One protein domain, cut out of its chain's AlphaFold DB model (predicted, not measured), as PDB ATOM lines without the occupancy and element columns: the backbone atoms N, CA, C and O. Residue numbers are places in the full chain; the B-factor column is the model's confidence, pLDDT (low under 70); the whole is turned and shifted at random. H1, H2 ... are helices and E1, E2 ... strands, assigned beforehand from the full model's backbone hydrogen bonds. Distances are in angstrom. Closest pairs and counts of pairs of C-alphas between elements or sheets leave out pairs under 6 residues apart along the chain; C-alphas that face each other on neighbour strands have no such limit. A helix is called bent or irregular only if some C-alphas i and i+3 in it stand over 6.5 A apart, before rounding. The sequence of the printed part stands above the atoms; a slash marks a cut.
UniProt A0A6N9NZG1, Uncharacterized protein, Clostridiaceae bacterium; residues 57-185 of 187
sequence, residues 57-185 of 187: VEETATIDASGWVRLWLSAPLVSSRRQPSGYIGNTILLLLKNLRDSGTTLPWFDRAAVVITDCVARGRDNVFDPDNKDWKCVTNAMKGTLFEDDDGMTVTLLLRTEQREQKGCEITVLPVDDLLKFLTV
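AT A GLANCE: This is residues 57 to 185 of the 187 residues of an uncharacterized protein of Clostridiaceae bacterium (UniProt A0A6N9NZG1). A twisted sheet of five strands forms a wall with helices over both faces: the long helix H1 and the short H2 cover one face, and the small last helix H3 covers part of the other. H1 sits over the E1 and E2 edge, while H2 sits over E3 towards the other edge. The printed part has 129 residues with three named helices and five named strands, in the order E1 E2 H1 E3 H2 E4 E5 H3; the class is mixed, helices and strands. The mixed sheet runs E1 E2 E5 E3 E4, with E3 and E4 parallel and the other neighbours antiparallel. The whole is compact and rounded, with a radius of gyration of the C-alphas of 14.2 A and spans of 40 by 33 by 29 A.

IN THESE COORDINATES: E1, residues 60 to 63, begins at C-alpha 60 (272.364, 290.503, 215.921) and is 10.5 A long. E2 is residues 69 to 73, E5 residues 168 to 175 with 23.4 A, E3 residues 112 to 121 with 28.5 A, and E4 residues 155 to 164 with 26.6 A. H1, residues 87 to 101, spans 20.3 A and begins at C-alpha 87 (283.886, 281.685, 215.340). H2 is residues 135 to 140. H3, residues 176 to 184, ends at C-alpha 184 (279.096, 312.617, 210.254); it is irregular, with C-alphas 177 and 180 at 7.0 A.

HOW THE PARTS SIT: E1 and E2 form a hairpin, with N 62 and O 70 at 2.9 A. E2 pairs antiparallel with E5 through N 71 and O 171, 2.8 A. E5 pairs antiparallel with E3 through N 115 and O 172, 2.8 A. E3 and E4 are parallel at 19 degrees, with N 116 and O 158 at 2.9 A. E3, H2, E4 make a strand-helix-strand unit, two parallel neighbour strands with a helix between along the chain, with a right-handed crossover. E2, H1, E3 make a split one, with E5 between its strands, also right-handed. H1 lies over E1 and E2 at a height of 9.2 A over the sheet; the closest C-alphas of E1 and H1, Ala 61 and Leu 95, are 5.8 A apart. H2, on the same face, lies over E3 at a height of 9.5 A. H1 touches H2 with residues 88 to 92 alone, at a steep tilt of 41 degrees; the closest C-alphas, Gly 89 and Cys 137, are 5.5 A apart. H3, on the opposite face, runs along the strands over E5 and E3; the closest C-alphas of E3 and H3, Ala 113 and Val 176, are 4.7 A apart. Each O i to N i+4 pair is within hydrogen-bond range in H1 and H2, and 3 of 5 in H3.

THE WHOLE: The C-alphas farthest apart, Gly 103 and Asp 125, are 42.9 A apart. The printed part has no cut. The links E2 to H1, E3 to H2 and H2 to E4 are long. Confidence is under 70 at residues 57 to 58, 78 to 86, 122 to 128, 130 and 152.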
ATOM      1  N   VAL A  57     274.411 285.659 224.496       55.78
ATOM      2  CA  VAL A  57     275.390 286.201 223.563       55.78
ATOM      3  C   VAL A  57     274.529 286.912 222.529       55.78
ATOM      4  O   VAL A  57     273.905 286.278 221.688       55.78
ATOM      5  N   GLU A  58     274.352 288.220 222.695       69.44
ATOM      6  CA  GLU A  58     273.564 289.022 221.766       69.44
ATOM      7  C   GLU A  58     274.390 289.194 220.498       69.44
ATOM      8  O   GLU A  58     275.237 290.079 220.402       69.44
ATOM      9  N   GLU A  59     274.212 288.277 219.555       85.56
ATOM     10  CA  GLU A  59     274.671 288.432 218.182       85.56
ATOM     11  C   GLU A  59     273.459 288.838 217.343       85.56
ATOM     12  O   GLU A  59     272.462 288.114 217.293       85.56
ATOM     13  N   THR A  60     273.502 290.006 216.707       90.75
ATOM     14  CA  THR A  60     272.364 290.503 215.921       90.75
ATOM     15  C   THR A  60     272.810 290.997 214.560       90.75
ATOM     16  O   THR A  60     273.965 291.375 214.365       90.75
ATOM     17  N   ALA A  61     271.882 290.956 213.611       94.19
ATOM     18  CA  ALA A  61     272.070 291.476 212.273       94.19
ATOM     19  C   ALA A  61     270.792 292.156 211.812       94.19
ATOM     20  O   ALA A  61     269.707 291.589 211.950       94.19
ATOM     21  N   THR A  62     270.923 293.359 211.277       95.44
ATOM     22  CA  THR A  62     269.808 294.155 210.773       95.44
ATOM     23  C   THR A  62     270.216 294.881 209.501       95.44
ATOM     24  O   THR A  62     271.400 295.080 209.225       95.44
ATOM     25  N   ILE A  63     269.215 295.266 208.716       96.06
ATOM     26  CA  ILE A  63     269.374 296.228 207.631       96.06
ATOM     27  C   ILE A  63     268.616 297.471 208.071       96.06
ATOM     28  O   ILE A  63     267.429 297.381 208.394       96.06
ATOM     29  N   ASP A  64     269.304 298.605 208.160       92.19
ATOM     30  CA  ASP A  64     268.659 299.854 208.553       92.19
ATOM     31  C   ASP A  64     267.896 300.501 207.383       92.19
ATOM     32  O   ASP A  64     267.924 300.031 206.245       92.19
ATOM     33  N   ALA A  65     267.184 301.595 207.662       91.19
ATOM     34  CA  ALA A  65     266.387 302.297 206.655       91.19
ATOM     35  C   ALA A  65     267.221 302.886 205.498       91.19
ATOM     36  O   ALA A  65     266.660 303.198 204.450       91.19
ATOM     37  N   SER A  66     268.540 303.026 205.671       92.00
ATOM     38  CA  SER A  66     269.470 303.475 204.626       92.00
ATOM     39  C   SER A  66     269.967 302.313 203.759       92.00
ATOM     40  O   SER A  66     270.722 302.530 202.815       92.00
ATOM     41  N   GLY A  67     269.569 301.077 204.074       94.06
ATOM     42  CA  GLY A  67     270.055 299.871 203.412       94.06
ATOM     43  C   GLY A  67     271.417 299.399 203.923       94.06
ATOM     44  O   GLY A  67     272.014 298.516 203.309       94.06
ATOM     45  N   TRP A  68     271.928 299.958 205.026       96.56
ATOM     46  CA  TRP A  68     273.202 299.522 205.598       96.56
ATOM     47  C   TRP A  68     273.002 298.239 206.394       96.56
ATOM     48  O   TRP A  68     272.056 298.120 207.174       96.56
ATOM     49  N   VAL A  69     273.920 297.291 206.234       97.81
ATOM     50  CA  VAL A  69     273.927 296.054 207.018       97.81
ATOM     51  C   VAL A  69     274.691 296.312 208.307       97.81
ATOM     52  O   VAL A  69     275.873 296.650 208.265       97.81
ATOM     53  N   ARG A  70     274.041 296.131 209.456       95.94
ATOM     54  CA  ARG A  70     274.655 296.276 210.781       95.94
ATOM     55  C   ARG A  70     274.681 294.937 211.487       95.94
ATOM     56  O   ARG A  70     273.651 294.280 211.613       95.94
ATOM     57  N   LEU A  71     275.855 294.550 211.962       94.88
ATOM     58  CA  LEU A  71     276.075 293.355 212.762       94.88
ATOM     59  C   LEU A  71     276.603 293.774 214.131       94.88
ATOM     60  O   LEU A  71     277.536 294.572 214.224       94.88
ATOM     61  N   TRP A  72     276.048 293.192 215.186       92.06
ATOM     62  CA  TRP A  72     276.579 293.311 216.538       92.06
ATOM     63  C   TRP A  72     277.080 291.954 217.006       92.06
ATOM     64  O   TRP A  72     276.361 290.957 216.921       92.06
ATOM     65  N   LEU A  73     278.306 291.930 217.519       87.69
ATOM     66  CA  LEU A  73     278.925 290.776 218.153       87.69
ATOM     67  C   LEU A  73     279.294 291.162 219.585       87.69
ATOM     68  O   LEU A  73     280.074 292.084 219.812       87.69
ATOM     69  N   SER A  74     278.787 290.435 220.575       80.50
ATOM     70  CA  SER A  74     279.147 290.676 221.984       80.50
ATOM     71  C   SER A  74     280.607 290.314 222.315       80.50
ATOM     72  O   SER A  74     281.145 290.743 223.340       80.50
ATOM     73  N   ALA A  75     281.283 289.566 221.438       72.12
ATOM     74  CA  ALA A  75     282.712 289.298 221.530       72.12
ATOM     75  C   ALA A  75     283.528 290.370 220.773       72.12
ATOM     76  O   ALA A  75     283.220 290.665 219.617       72.12
ATOM     77  N   PRO A  76     284.594 290.935 221.375       70.94
ATOM     78  CA  PRO A  76     285.531 291.784 220.642       70.94
ATOM     79  C   PRO A  76     286.317 290.952 219.623       70.94
ATOM     80  O   PRO A  76     286.534 289.755 219.831       70.94
ATOM     81  N   LEU A  77     286.838 291.591 218.572       73.62
ATOM     82  CA  LEU A  77     287.739 290.901 217.650       73.62
ATOM     83  C   LEU A  77     289.004 290.421 218.372       73.62
ATOM     84  O   LEU A  77     289.609 291.148 219.177       73.62
ATOM     85  N   VAL A  78     289.393 289.183 218.064       68.25
ATOM     86  CA  VAL A  78     290.644 288.574 218.523       68.25
ATOM     87  C   VAL A  78     291.838 289.216 217.820       68.25
ATOM     88  O   VAL A  78     291.707 289.815 216.753       68.25
ATOM     89  N   SER A  79     293.015 289.130 218.442       68.00
ATOM     90  CA  SER A  79     294.238 289.645 217.825       68.00
ATOM     91  C   SER A  79     294.618 288.823 216.593       68.00
ATOM     92  O   SER A  79     294.563 287.598 216.652       68.00
ATOM     93  N   SER A  80     295.079 289.482 215.528       63.06
ATOM     94  CA  SER A  80     295.563 288.848 214.291       63.06
ATOM     95  C   SER A  80     296.831 288.011 214.480       63.06
ATOM     96  O   SER A  80     297.151 287.172 213.644       63.06
ATOM     97  N   ARG A  81     297.549 288.200 215.596       61.00
ATOM     98  CA  ARG A  81     298.701 287.367 215.990       61.00
ATOM     99  C   ARG A  81     298.296 286.007 216.551       61.00
ATOM    100  O   ARG A  81     299.166 285.181 216.811       61.00
ATOM    101  N   ARG A  82     297.005 285.799 216.813       59.22
ATOM    102  CA  ARG A  82     296.461 284.519 217.267       59.22
ATOM    103  C   ARG A  82     295.899 283.773 216.071       59.22
ATOM    104  O   ARG A  82     295.412 284.395 215.131       59.22
ATOM    105  N   GLN A  83     295.940 282.446 216.130       54.38
ATOM    106  CA  GLN A  83     295.243 281.623 215.153       54.38
ATOM    107  C   GLN A  83     293.745 281.975 215.199       54.38
ATOM    108  O   GLN A  83     293.160 281.931 216.286       54.38
ATOM    109  N   PRO A  84     293.131 282.382 214.073       57.66
ATOM    110  CA  PRO A  84     291.718 282.715 214.040       57.66
ATOM    111  C   PRO A  84     290.900 281.486 214.394       57.66
ATOM    112  O   PRO A  84     290.830 280.525 213.626       57.66
ATOM    113  N   SER A  85     290.244 281.513 215.545       59.44
ATOM    114  CA  SER A  85     289.177 280.572 215.797       59.44
ATOM    115  C   SER A  85     288.037 280.941 214.844       59.44
ATOM    116  O   SER A  85     287.616 282.097 214.766       59.44
ATOM    117  N   GLY A  86     287.553 280.001 214.029       68.81
ATOM    118  CA  GLY A  86     286.594 280.286 212.945       68.81
ATOM    119  C   GLY A  86     285.241 280.876 213.394       68.81
ATOM    120  O   GLY A  86     284.336 281.037 212.574       68.81
ATOM    121  N   TYR A  87     285.082 281.180 214.685       75.25
ATOM    122  CA  TYR A  87     283.886 281.685 215.340       75.25
ATOM    123  C   TYR A  87     283.376 282.994 214.740       75.25
ATOM    124  O   TYR A  87     282.199 283.049 214.387       75.25
ATOM    125  N   ILE A  88     284.218 284.024 214.580       79.94
ATOM    126  CA  ILE A  88     283.771 285.337 214.072       79.94
ATOM    127  C   ILE A  88     283.202 285.199 212.658       79.94
ATOM    128  O   ILE A  88     282.043 285.539 212.420       79.94
ATOM    129  N   GLY A  89     283.977 284.616 211.740       84.56
ATOM    130  CA  GLY A  89     283.536 284.423 210.360       84.56
ATOM    131  C   GLY A  89     282.278 283.556 210.258       84.56
ATOM    132  O   GLY A  89     281.327 283.914 209.567       84.56
ATOM    133  N   ASN A  90     282.211 282.446 211.003       82.75
ATOM    134  CA  ASN A  90     281.027 281.585 210.997       82.75
ATOM    135  C   ASN A  90     279.794 282.265 211.616       82.75
ATOM    136  O   ASN A  90     278.675 282.006 211.176       82.75
ATOM    137  N   THR A  91     279.977 283.119 212.624       84.81
ATOM    138  CA  THR A  91     278.881 283.875 213.245       84.81
ATOM    139  C   THR A  91     278.319 284.904 212.271       84.81
ATOM    140  O   THR A  91     277.106 284.957 212.099       84.81
ATOM    141  N   ILE A  92     279.178 285.632 211.550       91.44
ATOM    142  CA  ILE A  92     278.761 286.560 210.486       91.44
ATOM    143  C   ILE A  92     277.978 285.820 209.393       91.44
ATOM    144  O   ILE A  92     276.859 286.210 209.068       91.44
ATOM    145  N   LEU A  93     278.513 284.708 208.879       89.88
ATOM    146  CA  LEU A  93     277.834 283.896 207.860       89.88
ATOM    147  C   LEU A  93     276.456 283.407 208.327       89.88
ATOM    148  O   LEU A  93     275.495 283.422 207.556       89.88
ATOM    149  N   LEU A  94     276.343 282.981 209.589       87.81
ATOM    150  CA  LEU A  94     275.076 282.532 210.164       87.81
ATOM    151  C   LEU A  94     274.078 283.685 210.307       87.81
ATOM    152  O   LEU A  94     272.910 283.515 209.972       87.81
ATOM    153  N   LEU A  95     274.529 284.850 210.768       92.25
ATOM    154  CA  LEU A  95     273.703 286.047 210.892       92.25
ATOM    155  C   LEU A  95     273.136 286.493 209.536       92.25
ATOM    156  O   LEU A  95     271.931 286.710 209.414       92.25
ATOM    157  N   LEU A  96     273.976 286.546 208.499       94.06
ATOM    158  CA  LEU A  96     273.549 286.883 207.136       94.06
ATOM    159  C   LEU A  96     272.602 285.825 206.555       94.06
ATOM    160  O   LEU A  96     271.596 286.162 205.928       94.06
ATOM    161  N   LYS A  97     272.873 284.537 206.807       89.81
ATOM    162  CA  LYS A  97     271.962 283.447 206.439       89.81
ATOM    163  C   LYS A  97     270.602 283.606 207.119       89.81
ATOM    164  O   LYS A  97     269.591 283.480 206.441       89.81
ATOM    165  N   ASN A  98     270.566 283.906 208.416       87.62
ATOM    166  CA  ASN A  98     269.320 284.075 209.164       87.62
ATOM    167  C   ASN A  98     268.503 285.269 208.654       87.62
ATOM    168  O   ASN A  98     267.284 285.156 208.534       87.62
ATOM    169  N   LEU A  99     269.158 286.384 208.300       91.19
ATOM    170  CA  LEU A  99     268.492 287.502 207.627       91.19
ATOM    171  C   LEU A  99     267.826 287.036 206.329       91.19
ATOM    172  O   LEU A  99     266.626 287.237 206.153       91.19
ATOM    173  N   ARG A 100     268.552 286.327 205.463       90.62
ATOM    174  CA  ARG A 100     267.981 285.793 204.219       90.62
ATOM    175  C   ARG A 100     266.830 284.811 204.465       90.62
ATOM    176  O   ARG A 100     265.791 284.912 203.819       90.62
ATOM    177  N   ASP A 101     266.993 283.897 205.415       86.12
ATOM    178  CA  ASP A 101     265.992 282.877 205.751       86.12
ATOM    179  C   ASP A 101     264.720 283.492 206.372       86.12
ATOM    180  O   ASP A 101     263.649 282.893 206.295       86.12
ATOM    181  N   SER A 102     264.802 284.707 206.932       86.81
ATOM    182  CA  SER A 102     263.635 285.479 207.393       86.81
ATOM    183  C   SER A 102     262.804 286.101 206.258       86.81
ATOM    184  O   SER A 102     261.773 286.717 206.520       86.81
ATOM    185  N   GLY A 103     263.241 285.953 205.002       89.88
ATOM    186  CA  GLY A 103     262.642 286.597 203.831       89.88
ATOM    187  C   GLY A 103     263.230 287.974 203.510       89.88
ATOM    188  O   GLY A 103     262.765 288.629 202.580       89.88
ATOM    189  N   THR A 104     264.258 288.413 204.243       92.44
ATOM    190  CA  THR A 104     264.949 289.681 203.977       92.44
ATOM    191  C   THR A 104     265.906 289.527 202.796       92.44
ATOM    192  O   THR A 104     266.758 288.639 202.783       92.44
ATOM    193  N   THR A 105     265.816 290.412 201.804       94.50
ATOM    194  CA  THR A 105     266.797 290.476 200.713       94.50
ATOM    195  C   THR A 105     268.049 291.207 201.188       94.50
ATOM    196  O   THR A 105     267.975 292.367 201.586       94.50
ATOM    197  N   LEU A 106     269.200 290.531 201.153       95.88
ATOM    198  CA  LEU A 106     270.482 291.166 201.450       95.88
ATOM    199  C   LEU A 106     270.870 292.123 200.310       95.88
ATOM    200  O   LEU A 106     270.683 291.764 199.144       95.88
ATOM    201  N   PRO A 107     271.406 293.316 200.619       96.00
ATOM    202  CA  PRO A 107     271.891 294.235 199.605       96.00
ATOM    203  C   PRO A 107     273.168 293.693 198.963       96.00
ATOM    204  O   PRO A 107     273.978 293.029 199.614       96.00
ATOM    205  N   TRP A 108     273.350 294.031 197.690       95.88
ATOM    206  CA  TRP A 108     274.609 293.867 196.981       95.88
ATOM    207  C   TRP A 108     275.249 295.241 196.797       95.88
ATOM    208  O   TRP A 108     274.603 296.160 196.292       95.88
ATOM    209  N   PHE A 109     276.497 295.389 197.229       95.12
ATOM    210  CA  PHE A 109     277.248 296.633 197.141       95.12
ATOM    211  C   PHE A 109     278.339 296.504 196.075       95.12
ATOM    212  O   PHE A 109     279.332 295.812 196.289       95.12
ATOM    213  N   ASP A 110     278.195 297.233 194.964       92.56
ATOM    214  CA  ASP A 110     279.219 297.286 193.903       92.56
ATOM    215  C   ASP A 110     280.544 297.875 194.406       92.56
ATOM    216  O   ASP A 110     281.617 297.537 193.923       92.56
ATOM    217  N   ARG A 111     280.463 298.783 195.387       94.12
ATOM    218  CA  ARG A 111     281.594 299.258 196.186       94.12
ATOM    219  C   ARG A 111     281.146 299.396 197.631       94.12
ATOM    220  O   ARG A 111     280.271 300.211 197.934       94.12
ATOM    221  N   ALA A 112     281.752 298.624 198.518       95.62
ATOM    222  CA  ALA A 112     281.405 298.576 199.928       95.62
ATOM    223  C   ALA A 112     282.438 299.316 200.781       95.62
ATOM    224  O   ALA A 112     283.644 299.212 200.561       95.62
ATOM    225  N   ALA A 113     281.973 300.003 201.817       96.00
ATOM    226  CA  ALA A 113     282.781 300.310 202.983       96.00
ATOM    227  C   ALA A 113     282.395 299.355 204.118       96.00
ATOM    228  O   ALA A 113     281.224 299.250 204.486       96.00
ATOM    229  N   VAL A 114     283.389 298.664 204.674       95.81
ATOM    230  CA  VAL A 114     283.257 297.840 205.875       95.81
ATOM    231  C   VAL A 114     283.848 298.624 207.035       95.81
ATOM    232  O   VAL A 114     285.055 298.855 207.093       95.81
ATOM    233  N   VAL A 115     282.993 299.039 207.961       95.12
ATOM    234  CA  VAL A 115     283.387 299.726 209.186       95.12
ATOM    235  C   VAL A 115     283.347 298.743 210.344       95.12
ATOM    236  O   VAL A 115     282.296 298.182 210.640       95.12
ATOM    237  N   ILE A 116     284.479 298.554 211.013       93.06
ATOM    238  CA  ILE A 116     284.606 297.705 212.197       93.06
ATOM    239  C   ILE A 116     284.892 298.598 213.401       93.06
ATOM    240  O   ILE A 116     285.933 299.256 213.469       93.06
ATOM    241  N   THR A 117     283.979 298.584 214.365       90.00
ATOM    242  CA  THR A 117     284.042 299.373 215.593       90.00
ATOM    243  C   THR A 117     284.247 298.456 216.795       90.00
ATOM    244  O   THR A 117     283.313 297.786 217.242       90.00
ATOM    245  N   ASP A 118     285.457 298.453 217.362       86.19
ATOM    246  CA  ASP A 118     285.724 297.809 218.656       86.19
ATOM    247  C   ASP A 118     285.124 298.680 219.773       86.19
ATOM    248  O   ASP A 118     285.538 299.822 219.988       86.19
ATOM    249  N   CYS A 119     284.111 298.164 220.460       84.81
ATOM    250  CA  CYS A 119     283.424 298.859 221.541       84.81
ATOM    251  C   CYS A 119     284.069 298.461 222.868       84.81
ATOM    252  O   CYS A 119     283.913 297.333 223.347       84.81
ATOM    253  N   VAL A 120     284.800 299.392 223.480       77.62
ATOM    254  CA  VAL A 120     285.468 299.189 224.769       77.62
ATOM    255  C   VAL A 120     284.658 299.809 225.904       77.62
ATOM    256  O   VAL A 120     284.043 300.862 225.752       77.62
ATOM    257  N   ALA A 121     284.671 299.156 227.065       72.12
ATOM    258  CA  ALA A 121     284.022 299.692 228.256       72.12
ATOM    259  C   ALA A 121     284.709 300.993 228.709       72.12
ATOM    260  O   ALA A 121     285.943 301.069 228.739       72.12
ATOM    261  N   ARG A 122     283.910 301.996 229.097       67.38
ATOM    262  CA  ARG A 122     284.398 303.265 229.666       67.38
ATOM    263  C   ARG A 122     285.340 303.023 230.858       67.38
ATOM    264  O   ARG A 122     285.063 302.182 231.710       67.38
ATOM    265  N   GLY A 123     286.434 303.786 230.929       60.53
ATOM    266  CA  GLY A 123     287.365 303.777 232.069       60.53
ATOM    267  C   GLY A 123     288.513 302.762 232.003       60.53
ATOM    268  O   GLY A 123     289.186 302.556 233.009       60.53
ATOM    269  N   ARG A 124     288.758 302.126 230.849       55.44
ATOM    270  CA  ARG A 124     290.004 301.380 230.603       55.44
ATOM    271  C   ARG A 124     290.903 302.131 229.627       55.44
ATOM    272  O   ARG A 124     290.484 302.397 228.503       55.44
ATOM    273  N   ASP A 125     292.152 302.350 230.028       50.47
ATOM    274  CA  ASP A 125     293.253 302.787 229.163       50.47
ATOM    275  C   ASP A 125     293.728 301.614 228.296       50.47
ATOM    276  O   ASP A 125     294.845 301.111 228.418       50.47
ATOM    277  N   ASN A 126     292.843 301.091 227.450       55.53
ATOM    278  CA  ASN A 126     293.278 300.151 226.431       55.53
ATOM    279  C   ASN A 126     293.993 300.944 225.336       55.53
ATOM    280  O   ASN A 126     293.410 301.850 224.741       55.53
ATOM    281  N   VAL A 127     295.247 300.581 225.061       57.06
ATOM    282  CA  VAL A 127     295.988 301.087 223.903       57.06
ATOM    283  C   VAL A 127     295.181 300.752 222.649       57.06
ATOM    284  O   VAL A 127     294.818 299.596 222.424       57.06
ATOM    285  N   PHE A 128     294.856 301.785 221.876       64.31
ATOM    286  CA  PHE A 128     294.202 301.664 220.580       64.31
ATOM    287  C   PHE A 128     295.119 300.889 219.626       64.31
ATOM    288  O   PHE A 128     296.187 301.379 219.273       64.31
ATOM    289  N   ASP A 129     294.712 299.673 219.259       71.19
ATOM    290  CA  ASP A 129     295.477 298.754 218.400       71.19
ATOM    291  C   ASP A 129     294.516 297.987 217.466       71.19
ATOM    292  O   ASP A 129     294.334 296.768 217.593       71.19
ATOM    293  N   PRO A 130     293.755 298.708 216.617       68.56
ATOM    294  CA  PRO A 130     292.709 298.108 215.792       68.56
ATOM    295  C   PRO A 130     293.269 297.289 214.617       68.56
ATOM    296  O   PRO A 130     292.620 296.352 214.159       68.56
ATOM    297  N   ASP A 131     294.464 297.616 214.128       70.88
ATOM    298  CA  ASP A 131     295.144 296.941 213.021       70.88
ATOM    299  C   ASP A 131     295.725 295.579 213.433       70.88
ATOM    300  O   ASP A 131     295.856 294.678 212.602       70.88
ATOM    301  N   ASN A 132     295.967 295.371 214.728       72.06
ATOM    302  CA  ASN A 132     296.364 294.088 215.306       72.06
ATOM    303  C   ASN A 132     295.175 293.162 215.635       72.06
ATOM    304  O   ASN A 132     295.308 292.220 216.427       72.06
ATOM    305  N   LYS A 133     294.001 293.425 215.052       75.19
ATOM    306  CA  LYS A 133     292.799 292.584 215.126       75.19
ATOM    307  C   LYS A 133     292.639 291.757 213.862       75.19
ATOM    308  O   LYS A 133     293.058 292.170 212.786       75.19
ATOM    309  N   ASP A 134     291.997 290.601 213.969       77.50
ATOM    310  CA  ASP A 134     291.684 289.770 212.805       77.50
ATOM    311  C   ASP A 134     290.476 290.317 212.019       77.50
ATOM    312  O   ASP A 134     289.407 289.718 211.951       77.50
ATOM    313  N   TRP A 135     290.627 291.504 211.431       85.56
ATOM    314  CA  TRP A 135     289.611 292.125 210.574       85.56
ATOM    315  C   TRP A 135     289.440 291.386 209.239       85.56
ATOM    316  O   TRP A 135     288.404 291.508 208.584       85.56
ATOM    317  N   LYS A 136     290.431 290.584 208.832       86.62
ATOM    318  CA  LYS A 136     290.401 289.851 207.563       86.62
ATOM    319  C   LYS A 136     289.327 288.768 207.566       86.62
ATOM    320  O   LYS A 136     288.653 288.584 206.550       86.62
ATOM    321  N   CYS A 137     289.131 288.070 208.689       84.75
ATOM    322  CA  CYS A 137     288.059 287.077 208.792       84.75
ATOM    323  C   CYS A 137     286.668 287.716 208.662       84.75
ATOM    324  O   CYS A 137     285.782 287.114 208.058       84.75
ATOM    325  N   VAL A 138     286.504 288.955 209.144       89.88
ATOM    326  CA  VAL A 138     285.267 289.736 209.016       89.88
ATOM    327  C   VAL A 138     284.978 290.029 207.548       89.88
ATOM    328  O   VAL A 138     283.930 289.636 207.045       89.88
ATOM    329  N   THR A 139     285.919 290.650 206.830       90.88
ATOM    330  CA  THR A 139     285.722 290.973 205.407       90.88
ATOM    331  C   THR A 139     285.522 289.721 204.559       90.88
ATOM    332  O   THR A 139     284.631 289.695 203.715       90.88
ATOM    333  N   ASN A 140     286.289 288.653 204.809       89.75
ATOM    334  CA  ASN A 140     286.172 287.401 204.058       89.75
ATOM    335  C   ASN A 140     284.819 286.706 204.255       89.75
ATOM    336  O   ASN A 140     284.323 286.086 203.324       89.75
ATOM    337  N   ALA A 141     284.206 286.820 205.435       91.56
ATOM    338  CA  ALA A 141     282.891 286.237 205.695       91.56
ATOM    339  C   ALA A 141     281.748 286.922 204.921       91.56
ATOM    340  O   ALA A 141     280.647 286.381 204.868       91.56
ATOM    341  N   MET A 142     281.988 288.107 204.353       93.12
ATOM    342  CA  MET A 142     280.977 288.906 203.649       93.12
ATOM    343  C   MET A 142     281.149 288.892 202.122       93.12
ATOM    344  O   MET A 142     280.196 289.200 201.400       93.12
ATOM    345  N   LYS A 143     282.328 288.485 201.633       91.69
ATOM    346  CA  LYS A 143     282.613 288.293 200.205       91.69
ATOM    347  C   LYS A 143     281.660 287.280 199.575       91.69
ATOM    348  O   LYS A 143     281.249 286.312 200.219       91.69
ATOM    349  N   GLY A 144     281.248 287.547 198.340       91.06
ATOM    350  CA  GLY A 144     280.269 286.744 197.606       91.06
ATOM    351  C   GLY A 144     278.854 286.763 198.200       91.06
ATOM    352  O   GLY A 144     277.967 286.094 197.679       91.06
ATOM    353  N   THR A 145     278.624 287.510 199.290       93.19
ATOM    354  CA  THR A 145     277.305 287.658 199.928       93.19
ATOM    355  C   THR A 145     276.811 289.097 199.882       93.19
ATOM    356  O   THR A 145     275.647 289.317 199.563       93.19
ATOM    357  N   LEU A 146     277.673 290.063 200.211       95.44
ATOM    358  CA  LEU A 146     277.337 291.492 200.223       95.44
ATOM    359  C   LEU A 146     278.073 292.292 199.142       95.44
ATOM    360  O   LEU A 146     277.678 293.415 198.855       95.44
ATOM    361  N   PHE A 147     279.152 291.749 198.585       94.62
ATOM    362  CA  PHE A 147     279.999 292.384 197.576       94.62
ATOM    363  C   PHE A 147     280.876 291.334 196.881       94.62
ATOM    364  O   PHE A 147     280.953 290.187 197.342       94.62
ATOM    365  N   GLU A 148     281.529 291.734 195.787       92.75
ATOM    366  CA  GLU A 148     282.355 290.872 194.932       92.75
ATOM    367  C   GLU A 148     283.477 290.158 195.704       92.75
ATOM    368  O   GLU A 148     284.007 290.664 196.702       92.75
ATOM    369  N   ASP A 149     283.833 288.959 195.248       85.00
ATOM    370  CA  ASP A 149     284.938 288.191 195.813       85.00
ATOM    371  C   ASP A 149     286.272 288.575 195.144       85.00
ATOM    372  O   ASP A 149     286.384 288.620 193.923       85.00
ATOM    373  N   ASP A 150     287.295 288.838 195.960       72.12
ATOM    374  CA  ASP A 150     288.709 288.914 195.558       72.12
ATOM    375  C   ASP A 150     289.113 289.825 194.365       72.12
ATOM    376  O   ASP A 150     290.122 289.573 193.707       72.12
ATOM    377  N   ASP A 151     288.433 290.954 194.136       77.94
ATOM    378  CA  ASP A 151     288.819 291.920 193.082       77.94
ATOM    379  C   ASP A 151     289.759 293.059 193.539       77.94
ATOM    380  O   ASP A 151     290.235 293.856 192.728       77.94
ATOM    381  N   GLY A 152     290.034 293.149 194.845       67.00
ATOM    382  CA  GLY A 152     290.928 294.137 195.461       67.00
ATOM    383  C   GLY A 152     290.493 295.608 195.350       67.00
ATOM    384  O   GLY A 152     291.163 296.463 195.927       67.00
ATOM    385  N   MET A 153     289.398 295.912 194.649       75.00
ATOM    386  CA  MET A 153     288.956 297.278 194.323       75.00
ATOM    387  C   MET A 153     287.581 297.611 194.910       75.00
ATOM    388  O   MET A 153     287.235 298.788 195.034       75.00
ATOM    389  N   THR A 154     286.812 296.595 195.306       85.25
ATOM    390  CA  THR A 154     285.423 296.751 195.750       85.25
ATOM    391  C   THR A 154     285.275 297.149 197.219       85.25
ATOM    392  O   THR A 154     284.265 297.746 197.587       85.25
ATOM    393  N   VAL A 155     286.266 296.881 198.079       91.69
ATOM    394  CA  VAL A 155     286.124 297.060 199.535       91.69
ATOM    395  C   VAL A 155     287.050 298.141 200.086       91.69
ATOM    396  O   VAL A 155     288.271 298.035 200.017       91.69
ATOM    397  N   THR A 156     286.458 299.142 200.734       93.56
ATOM    398  CA  THR A 156     287.144 300.074 201.639       93.56
ATOM    399  C   THR A 156     286.994 299.587 203.080       93.56
ATOM    400  O   THR A 156     285.886 299.293 203.518       93.56
ATOM    401  N   LEU A 157     288.088 299.512 203.839       93.19
ATOM    402  CA  LEU A 157     288.070 299.094 205.245       93.19
ATOM    403  C   LEU A 157     288.310 300.292 206.168       93.19
ATOM    404  O   LEU A 157     289.300 301.003 206.013       93.19
ATOM    405  N   LEU A 158     287.440 300.473 207.161       93.19
ATOM    406  CA  LEU A 158     287.630 301.428 208.249       93.19
ATOM    407  C   LEU A 158     287.646 300.682 209.579       93.19
ATOM    408  O   LEU A 158     286.694 299.983 209.920       93.19
ATOM    409  N   LEU A 159     288.717 300.860 210.346       91.31
ATOM    410  CA  LEU A 159     288.839 300.308 211.689       91.31
ATOM    411  C   LEU A 159     288.782 301.444 212.705       91.31
ATOM    412  O   LEU A 159     289.483 302.446 212.564       91.31
ATOM    413  N   ARG A 160     287.956 301.289 213.737       87.25
ATOM    414  CA  ARG A 160     287.807 302.285 214.798       87.25
ATOM    415  C   ARG A 160     287.562 301.636 216.152       87.25
ATOM    416  O   ARG A 160     287.217 300.462 216.264       87.25
ATOM    417  N   THR A 161     287.703 302.447 217.188       85.19
ATOM    418  CA  THR A 161     287.388 302.080 218.565       85.19
ATOM    419  C   THR A 161     286.531 303.173 219.166       85.19
ATOM    420  O   THR A 161     286.772 304.359 218.945       85.19
ATOM    421  N   GLU A 162     285.526 302.765 219.923       85.00
ATOM    422  CA  GLU A 162     284.616 303.658 220.627       85.00
ATOM    423  C   GLU A 162     284.475 303.224 222.081       85.00
ATOM    424  O   GLU A 162     284.478 302.034 222.396       85.00
ATOM    425  N   GLN A 163     284.294 304.197 222.973       83.75
ATOM    426  CA  GLN A 163     283.873 303.906 224.335       83.75
ATOM    427  C   GLN A 163     282.350 303.780 224.387       83.75
ATOM    428  O   GLN A 163     281.643 304.763 224.176       83.75
ATOM    429  N   ARG A 164     281.848 302.594 224.733       79.69
ATOM    430  CA  ARG A 164     280.415 302.333 224.936       79.69
ATOM    431  C   ARG A 164     280.168 301.694 226.302       79.69
ATOM    432  O   ARG A 164     281.096 301.244 226.975       79.69
ATOM    433  N   GLU A 165     278.910 301.689 226.736       78.94
ATOM    434  CA  GLU A 165     278.512 300.981 227.962       78.94
ATOM    435  C   GLU A 165     278.658 299.465 227.793       78.94
ATOM    436  O   GLU A 165     279.178 298.781 228.675       78.94
ATOM    437  N   GLN A 166     278.264 298.950 226.626       77.19
ATOM    438  CA  GLN A 166     278.401 297.544 226.272       77.19
ATOM    439  C   GLN A 166     279.710 297.307 225.512       77.19
ATOM    440  O   GLN A 166     280.011 297.982 224.526       77.19
ATOM    441  N   LYS A 167     280.482 296.316 225.966       81.00
ATOM    442  CA  LYS A 167     281.666 295.836 225.250       81.00
ATOM    443  C   LYS A 167     281.237 294.916 224.107       81.00
ATOM    444  O   LYS A 167     280.389 294.052 224.318       81.00
ATOM    445  N   GLY A 168     281.866 295.052 222.947       83.00
ATOM    446  CA  GLY A 168     281.578 294.207 221.793       83.00
ATOM    447  C   GLY A 168     282.271 294.696 220.531       83.00
ATOM    448  O   GLY A 168     283.212 295.482 220.593       83.00
ATOM    449  N   CYS A 169     281.790 294.232 219.390       87.50
ATOM    450  CA  CYS A 169     282.211 294.667 218.073       87.50
ATOM    451  C   CYS A 169     280.968 294.970 217.237       87.50
ATOM    452  O   CYS A 169     280.113 294.103 217.050       87.50
ATOM    453  N   GLU A 170     280.888 296.185 216.707       92.19
ATOM    454  CA  GLU A 170     279.895 296.559 215.702       92.19
ATOM    455  C   GLU A 170     280.558 296.521 214.325       92.19
ATOM    456  O   GLU A 170     281.660 297.038 214.142       92.19
ATOM    457  N   ILE A 171     279.908 295.885 213.355       94.88
ATOM    458  CA  ILE A 171     280.355 295.837 211.964       94.88
ATOM    459  C   ILE A 171     279.245 296.450 211.119       94.88
ATOM    460  O   ILE A 171     278.115 295.971 211.146       94.88
ATOM    461  N   THR A 172     279.554 297.504 210.372       96.25
ATOM    462  CA  THR A 172     278.617 298.130 209.434       96.25
ATOM    463  C   THR A 172     279.140 297.981 208.015       96.25
ATOM    464  O   THR A 172     280.286 298.334 207.743       96.25
ATOM    465  N   VAL A 173     278.305 297.477 207.111       97.38
ATOM    466  CA  VAL A 173     278.576 297.435 205.672       97.38
ATOM    467  C   VAL A 173     277.615 298.378 204.974       97.38
ATOM    468  O   VAL A 173     276.399 298.277 205.143       97.38
ATOM    469  N   LEU A 174     278.168 299.303 204.204       97.19
ATOM    470  CA  LEU A 174     277.419 300.339 203.506       97.19
ATOM    471  C   LEU A 174     278.041 300.617 202.130       97.19
ATOM    472  O   LEU A 174     279.200 300.253 201.909       97.19
ATOM    473  N   PRO A 175     277.327 301.285 201.207       96.44
ATOM    474  CA  PRO A 175     277.940 301.790 199.985       96.44
ATOM    475  C   PRO A 175     279.107 302.725 200.317       96.44
ATOM    476  O   PRO A 175     279.009 303.539 201.237       96.44
ATOM    477  N   VAL A 176     280.206 302.661 199.563       94.56
ATOM    478  CA  VAL A 176     281.377 303.523 199.826       94.56
ATOM    479  C   VAL A 176     281.031 305.019 199.783       94.56
ATOM    480  O   VAL A 176     281.581 305.806 200.552       94.56
ATOM    481  N   ASP A 177     280.065 305.403 198.948       94.38
ATOM    482  CA  ASP A 177     279.616 306.791 198.794       94.38
ATOM    483  C   ASP A 177     278.878 307.315 200.046       94.38
ATOM    484  O   ASP A 177     278.784 308.525 200.266       94.38
ATOM    485  N   ASP A 178     278.417 306.412 200.914       96.00
ATOM    486  CA  ASP A 178     277.798 306.737 202.197       96.00
ATOM    487  C   ASP A 178     278.813 306.827 203.349       96.00
ATOM    488  O   ASP A 178     278.450 307.250 204.449       96.00
ATOM    489  N   LEU A 179     280.093 306.503 203.122       93.44
ATOM    490  CA  LEU A 179     281.117 306.505 204.172       93.44
ATOM    491  C   LEU A 179     281.258 307.874 204.847       93.44
ATOM    492  O   LEU A 179     281.381 307.953 206.068       93.44
ATOM    493  N   LEU A 180     281.176 308.965 204.083       92.31
ATOM    494  CA  LEU A 180     281.208 310.305 204.666       92.31
ATOM    495  C   LEU A 180     279.982 310.561 205.551       92.31
ATOM    496  O   LEU A 180     280.128 311.094 206.647       92.31
ATOM    497  N   LYS A 181     278.788 310.135 205.116       92.62
ATOM    498  CA  LYS A 181     277.561 310.269 205.915       92.62
ATOM    499  C   LYS A 181     277.698 309.504 207.225       92.62
ATOM    500  O   LYS A 181     277.416 310.073 208.277       92.62
ATOM    501  N   PHE A 182     278.204 308.271 207.169       90.81
ATOM    502  CA  PHE A 182     278.490 307.451 208.346       90.81
ATOM    503  C   PHE A 182     279.390 308.185 209.351       90.81
ATOM    504  O   PHE A 182     279.087 308.218 210.540       90.81
ATOM    505  N   LEU A 183     280.462 308.829 208.878       88.75
ATOM    506  CA  LEU A 183     281.404 309.562 209.732       88.75
ATOM    507  C   LEU A 183     280.822 310.845 210.345       88.75
ATOM    508  O   LEU A 183     281.364 311.342 211.330       88.75
ATOM    509  N   THR A 184     279.741 311.382 209.777       84.75
ATOM    510  CA  THR A 184     279.096 312.617 210.254       84.75
ATOM    511  C   THR A 184     277.959 312.392 211.248       84.75
ATOM    512  O   THR A 184     277.458 313.368 211.804       84.75
ATOM    513  N   VAL A 185     277.541 311.145 211.492       72.50
ATOM    514  CA  VAL A 185     276.512 310.846 212.499       72.50
ATOM    515  C   VAL A 185     277.123 311.021 213.900       72.50
ATOM    516  O   VAL A 185     278.079 310.314 214.217       72.50
TER     517      VAL A 185